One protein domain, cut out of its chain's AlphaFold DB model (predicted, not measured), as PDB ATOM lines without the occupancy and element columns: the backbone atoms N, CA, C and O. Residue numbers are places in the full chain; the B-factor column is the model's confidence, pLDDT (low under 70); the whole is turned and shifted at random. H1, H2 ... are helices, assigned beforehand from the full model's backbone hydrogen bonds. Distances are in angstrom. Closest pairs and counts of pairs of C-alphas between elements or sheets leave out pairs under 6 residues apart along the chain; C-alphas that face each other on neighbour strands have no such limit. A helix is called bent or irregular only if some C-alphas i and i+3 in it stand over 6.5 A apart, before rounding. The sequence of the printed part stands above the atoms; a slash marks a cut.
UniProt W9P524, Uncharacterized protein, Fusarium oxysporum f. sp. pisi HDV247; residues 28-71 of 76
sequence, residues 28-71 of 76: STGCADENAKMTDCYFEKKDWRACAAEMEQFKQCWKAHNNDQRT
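This is residues 28 to 71 of the 76 residues of an uncharacterized protein of Fusarium oxysporum f. sp. pisi HDV247 (UniProt W9P524). The longest helix, H2, and H1 lie side by side and run opposite ways as a helical hairpin, with a tight turn at one end. At the other end, just past the last residue of H2, the short helix H3 stands near H2 but touches neither long helix. The printed part has 44 residues with three named helices, H1, H2 and H3 in order along the chain, and no named strand; the class is all helix. It is only just compact, close to loose, with a radius of gyration of the C-alphas of 10.7 A, and it is elongated, spanning 30 by 16 by 15 A.

H2, residues 48 to 64, touches H1, residues 32 to 45, with 16 pairs of C-alphas within 8 A. Their closest C-alphas are those of Met 38 and Glu 54, 4.9 A apart. The two form a hairpin: their lines stand at a shallow tilt of 4 degrees and they run opposite ways, with centres 9.9 A apart. H2 is irregular, with C-alphas 50 and 53 at 8.1 A from each other; its line is a rough one, and it has a kink of 46 degrees near residue 55. H3, residues 67 to 70, is close to H2 but not clearly touching it, with 1 pair of C-alphas within 8 A. The closest C-alphas of these two helices are those of Trp 62 and Asp 68, 7.2 A apart. H1 and H3 are apart. In H1 every O i to N i+4 pair is within hydrogen-bond range; in H2 10 of 13 are, and H3 is too short for such a pair.

H2 has 17 residues, Trp 48 to Ala 64, and measures 22.4 A from first to last C-alpha; C-alpha 64 is at (167.526, 149.956, 187.229). H1 has 14 residues, Ala 32 to Lys 45, and measures 19.8 A; it begins with C-alpha 32 at (157.527, 156.636, 192.659). H3 has 4 residues, Asn 67 to Arg 70, and measures 5.4 A; it ends with C-alpha 70 at (171.732, 161.303, 192.547).

The two C-alphas farthest apart are those of Glu 44 and Gln 69, at 31.0 A. The C-alphas of Ser 28 and Thr 71, the first and last printed, are 13.4 A apart. The printed part has no cut. The links H1 to H2 and H2 to H3 are both tight, with 2 residues in each. The mean pLDDT of the printed part is 93.7, and no printed residue is under 70; the mean for H3 is 88.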
ATOM      1  N   SER A  28     160.729 162.219 189.601       91.88
ATOM      2  CA  SER A  28     161.845 162.332 188.651       91.88
ATOM      3  C   SER A  28     162.827 161.146 188.665       91.88
ATOM      4  O   SER A  28     163.672 161.057 187.777       91.88
ATOM      5  N   THR A  29     162.747 160.246 189.655       92.06
ATOM      6  CA  THR A  29     163.570 159.020 189.711       92.06
ATOM      7  C   THR A  29     162.993 157.878 188.876       92.06
ATOM      8  O   THR A  29     163.726 156.948 188.546       92.06
ATOM      9  N   GLY A  30     161.696 157.933 188.546       93.94
ATOM     10  CA  GLY A  30     160.961 156.831 187.919       93.94
ATOM     11  C   GLY A  30     160.548 155.701 188.871       93.94
ATOM     12  O   GLY A  30     159.945 154.745 188.408       93.94
ATOM     13  N   CYS A  31     160.826 155.822 190.176       95.44
ATOM     14  CA  CYS A  31     160.552 154.800 191.201       95.44
ATOM     15  C   CYS A  31     159.490 155.238 192.220       95.44
ATOM     16  O   CYS A  31     159.562 154.910 193.408       95.44
ATOM     17  N   ALA A  32     158.542 156.069 191.779       94.44
ATOM     18  CA  ALA A  32     157.527 156.636 192.659       94.44
ATOM     19  C   ALA A  32     156.560 155.577 193.200       94.44
ATOM     20  O   ALA A  32     156.209 155.630 194.375       94.44
ATOM     21  N   ASP A  33     156.205 154.581 192.389       94.81
ATOM     22  CA  ASP A  33     155.288 153.511 192.787       94.81
ATOM     23  C   ASP A  33     155.887 152.637 193.899       94.81
ATOM     24  O   ASP A  33     155.209 152.273 194.861       94.81
ATOM     25  N   GLU A  34     157.176 152.304 193.804       95.44
ATOM     26  CA  GLU A  34     157.891 151.559 194.840       95.44
ATOM     27  C   GLU A  34     158.052 152.389 196.117       95.44
ATOM     28  O   GLU A  34     157.911 151.851 197.218       95.44
ATOM     29  N   ASN A  35     158.300 153.698 195.987       93.69
ATOM     30  CA  ASN A  35     158.367 154.605 197.132       93.69
ATOM     31  C   ASN A  35     157.012 154.726 197.846       93.69
ATOM     32  O   ASN A  35     156.968 154.699 199.078       93.69
ATOM     33  N   ALA A  36     155.914 154.812 197.088       94.44
ATOM     34  CA  ALA A  36     154.558 154.835 197.626       94.44
ATOM     35  C   ALA A  36     154.271 153.551 198.413       94.44
ATOM     36  O   ALA A  36     153.978 153.625 199.600       94.44
ATOM     37  N   LYS A  37     154.519 152.370 197.827       95.38
ATOM     38  CA  LYS A  37     154.350 151.073 198.518       95.38
ATOM     39  C   LYS A  37     155.162 150.969 199.810       95.38
ATOM     40  O   LYS A  37     154.681 150.436 200.810       95.38
ATOM     41  N   MET A  38     156.399 151.462 199.804       94.62
ATOM     42  CA  MET A  38     157.245 151.485 200.999       94.62
ATOM     43  C   MET A  38     156.669 152.409 202.080       94.62
ATOM     44  O   MET A  38     156.624 152.032 203.255       94.62
ATOM     45  N   THR A  39     156.214 153.598 201.682       93.56
ATOM     46  CA  THR A  39     155.617 154.593 202.582       93.56
ATOM     47  C   THR A  39     154.291 154.093 203.147       93.56
ATOM     48  O   THR A  39     154.072 154.207 204.351       93.56
ATOM     49  N   ASP A  40     153.467 153.444 202.327       95.69
ATOM     50  CA  ASP A  40     152.208 152.812 202.720       95.69
ATOM     51  C   ASP A  40     152.450 151.692 203.735       95.69
ATOM     52  O   ASP A  40     151.848 151.688 204.809       95.69
ATOM     53  N   CYS A  41     153.411 150.798 203.475       96.81
ATOM     54  CA  CYS A  41     153.766 149.741 204.423       96.81
ATOM     55  C   CYS A  41     154.211 150.316 205.777       96.81
ATOM     56  O   CYS A  41     153.799 149.829 206.837       96.81
ATOM     57  N   TYR A  42     155.029 151.376 205.769       95.06
ATOM     58  CA  TYR A  42     155.397 152.060 207.004       95.06
ATOM     59  C   TYR A  42     154.193 152.747 207.644       95.06
ATOM     60  O   TYR A  42     154.064 152.733 208.863       95.06
ATOM     61  N   PHE A  43     153.289 153.335 206.867       96.12
ATOM     62  CA  PHE A  43     152.111 153.989 207.411       96.12
ATOM     63  C   PHE A  43     151.198 152.997 208.139       96.12
ATOM     64  O   PHE A  43     150.719 153.328 209.227       96.12
ATOM     65  N   GLU A  44     151.026 151.795 207.591       95.62
ATOM     66  CA  GLU A  44     150.241 150.709 208.178       95.62
ATOM     67  C   GLU A  44     150.919 150.087 209.405       95.62
ATOM     68  O   GLU A  44     150.298 149.937 210.457       95.62
ATOM     69  N   LYS A  45     152.202 149.719 209.289       94.62
ATOM     70  CA  LYS A  45     152.911 148.945 210.326       94.62
ATOM     71  C   LYS A  45     153.635 149.810 211.352       94.62
ATOM     72  O   LYS A  45     153.939 149.336 212.443       94.62
ATOM     73  N   LYS A  46     153.964 151.051 210.987       93.75
ATOM     74  CA  LYS A  46     154.846 151.977 211.723       93.75
ATOM     75  C   LYS A  46     156.226 151.387 212.054       93.75
ATOM     76  O   LYS A  46     156.903 151.867 212.958       93.75
ATOM     77  N   ASP A  47     156.662 150.372 211.307       93.19
ATOM     78  CA  ASP A  47     157.970 149.731 211.451       93.19
ATOM     79  C   ASP A  47     158.581 149.441 210.078       93.19
ATOM     80  O   ASP A  47     158.119 148.576 209.333       93.19
ATOM     81  N   TRP A  48     159.667 150.147 209.760       90.81
ATOM     82  CA  TRP A  48     160.385 149.988 208.498       90.81
ATOM     83  C   TRP A  48     161.038 148.606 208.363       90.81
ATOM     84  O   TRP A  48     161.216 148.119 207.248       90.81
ATOM     85  N   ARG A  49     161.362 147.924 209.474       94.38
ATOM     86  CA  ARG A  49     161.962 146.579 209.429       94.38
ATOM     87  C   ARG A  49     160.980 145.544 208.897       94.38
ATOM     88  O   ARG A  49     161.383 144.612 208.206       94.38
ATOM     89  N   ALA A  50     159.694 145.733 209.178       94.25
ATOM     90  CA  ALA A  50     158.619 144.895 208.665       94.25
ATOM     91  C   ALA A  50     158.283 145.176 207.184       94.25
ATOM     92  O   ALA A  50     157.457 144.459 206.614       94.25
ATOM     93  N   CYS A  51     158.922 146.185 206.579       96.38
ATOM     94  CA  CYS A  51     158.771 146.607 205.183       96.38
ATOM     95  C   CYS A  51     160.037 146.341 204.348       96.38
ATOM     96  O   CYS A  51     160.349 147.043 203.385       96.38
ATOM     97  N   ALA A  52     160.830 145.340 204.750       95.12
ATOM     98  CA  ALA A  52     162.078 144.998 204.075       95.12
ATOM     99  C   ALA A  52     161.873 144.601 202.602       95.12
ATOM    100  O   ALA A  52     162.737 144.880 201.775       95.12
ATOM    101  N   ALA A  53     160.733 143.987 202.271       95.44
ATOM    102  CA  ALA A  53     160.406 143.601 200.902       95.44
ATOM    103  C   ALA A  53     160.140 144.825 200.010       95.44
ATOM    104  O   ALA A  53     160.610 144.884 198.876       95.44
ATOM    105  N   GLU A  54     159.420 145.822 200.519       95.38
ATOM    106  CA  GLU A  54     159.140 147.082 199.828       95.38
ATOM    107  C   GLU A  54     160.421 147.906 199.652       95.38
ATOM    108  O   GLU A  54     160.683 148.409 198.560       95.38
ATOM    109  N   MET A  55     161.280 147.954 200.677       94.00
ATOM    110  CA  MET A  55     162.600 148.584 200.561       94.00
ATOM    111  C   MET A  55     163.476 147.926 199.492       94.00
ATOM    112  O   MET A  55     164.195 148.618 198.772       94.00
ATOM    113  N   GLU A  56     163.462 146.597 199.391       96.12
ATOM    114  CA  GLU A  56     164.262 145.887 198.392       96.12
ATOM    115  C   GLU A  56     163.748 146.149 196.969       96.12
ATOM    116  O   GLU A  56     164.547 146.391 196.065       96.12
ATOM    117  N   GLN A  57     162.427 146.200 196.774       95.88
ATOM    118  CA  GLN A  57     161.826 146.596 195.495       95.88
ATOM    119  C   GLN A  57     162.231 148.020 195.097       95.88
ATOM    120  O   GLN A  57     162.660 148.244 193.964       95.88
ATOM    121  N   PHE A  58     162.182 148.964 196.040       95.25
ATOM    122  CA  PHE A  58     162.618 150.336 195.790       95.25
ATOM    123  C   PHE A  58     164.092 150.399 195.370       95.25
ATOM    124  O   PHE A  58     164.417 151.042 194.376       95.25
ATOM    125  N   LYS A  59     164.988 149.669 196.050       94.00
ATOM    126  CA  LYS A  59     166.413 149.594 195.674       94.00
ATOM    127  C   LYS A  59     166.631 149.007 194.280       94.00
ATOM    128  O   LYS A  59     167.509 149.466 193.551       94.00
ATOM    129  N   GLN A  60     165.858 147.991 193.906       95.81
ATOM    130  CA  GLN A  60     165.949 147.386 192.579       95.81
ATOM    131  C   GLN A  60     165.531 148.373 191.490       95.81
ATOM    132  O   GLN A  60     166.272 148.535 190.517       95.81
ATOM    133  N   CYS A  61     164.413 149.080 191.682       96.00
ATOM    134  CA  CYS A  61     164.013 150.155 190.778       96.00
ATOM    135  C   CYS A  61     165.088 151.247 190.717       96.00
ATOM    136  O   CYS A  61     165.527 151.640 189.636       96.00
ATOM    137  N   TRP A  62     165.589 151.678 191.877       94.69
ATOM    138  CA  TRP A  62     166.599 152.727 191.984       94.69
ATOM    139  C   TRP A  62     167.834 152.431 191.129       94.69
ATOM    140  O   TRP A  62     168.271 153.268 190.334       94.69
ATOM    141  N   LYS A  63     168.346 151.201 191.240       94.12
ATOM    142  CA  LYS A  63     169.482 150.721 190.455       94.12
ATOM    143  C   LYS A  63     169.148 150.591 188.968       94.12
ATOM    144  O   LYS A  63     169.963 150.969 188.132       94.12
ATOM    145  N   ALA A  64     167.962 150.085 188.623       94.31
ATOM    146  CA  ALA A  64     167.526 149.956 187.229       94.31
ATOM    147  C   ALA A  64     167.454 151.316 186.512       94.31
ATOM    148  O   ALA A  64     167.808 151.421 185.338       94.31
ATOM    149  N   HIS A  65     167.071 152.365 187.240       93.44
ATOM    150  CA  HIS A  65     167.001 153.740 186.749       93.44
ATOM    151  C   HIS A  65     168.326 154.516 186.878       93.44
ATOM    152  O   HIS A  65     168.373 155.698 186.547       93.44
ATOM    153  N   ASN A  66     169.422 153.865 187.297       92.56
ATOM    154  CA  ASN A  66     170.749 154.476 187.481       92.56
ATOM    155  C   ASN A  66     170.731 155.707 188.408       92.56
ATOM    156  O   ASN A  66     171.487 156.663 188.224       92.56
ATOM    157  N   ASN A  67     169.872 155.688 189.428       92.00
ATOM    158  CA  ASN A  67     169.708 156.814 190.343       92.00
ATOM    159  C   ASN A  67     170.851 156.941 191.369       92.00
ATOM    160  O   ASN A  67     170.883 157.914 192.117       92.00
ATOM    161  N   ASP A  68     171.812 156.013 191.396       88.19
ATOM    162  CA  ASP A  68     172.944 156.008 192.335       88.19
ATOM    163  C   ASP A  68     173.733 157.330 192.316       88.19
ATOM    164  O   ASP A  68     174.098 157.854 193.369       88.19
ATOM    165  N   GLN A  69     173.894 157.931 191.132       86.81
ATOM    166  CA  GLN A  69     174.577 159.220 190.941       86.81
ATOM    167  C   GLN A  69     173.846 160.403 191.606       86.81
ATOM    168  O   GLN A  69     174.428 161.454 191.859       86.81
ATOM    169  N   ARG A  70     172.548 160.256 191.904       86.50
ATOM    170  CA  ARG A  70     171.732 161.303 192.547       86.50
ATOM    171  C   ARG A  70     171.984 161.399 194.050       86.50
ATOM    172  O   ARG A  70     171.641 162.409 194.656       86.50
ATOM    173  N   THR A  71     172.548 160.347 194.639       82.38
ATOM    174  CA  THR A  71     172.840 160.227 196.076       82.38
ATOM    175  C   THR A  71     174.332 160.230 196.381       82.38
ATOM    176  O   THR A  71     174.722 160.054 197.534       82.38
TER     177      THR A  71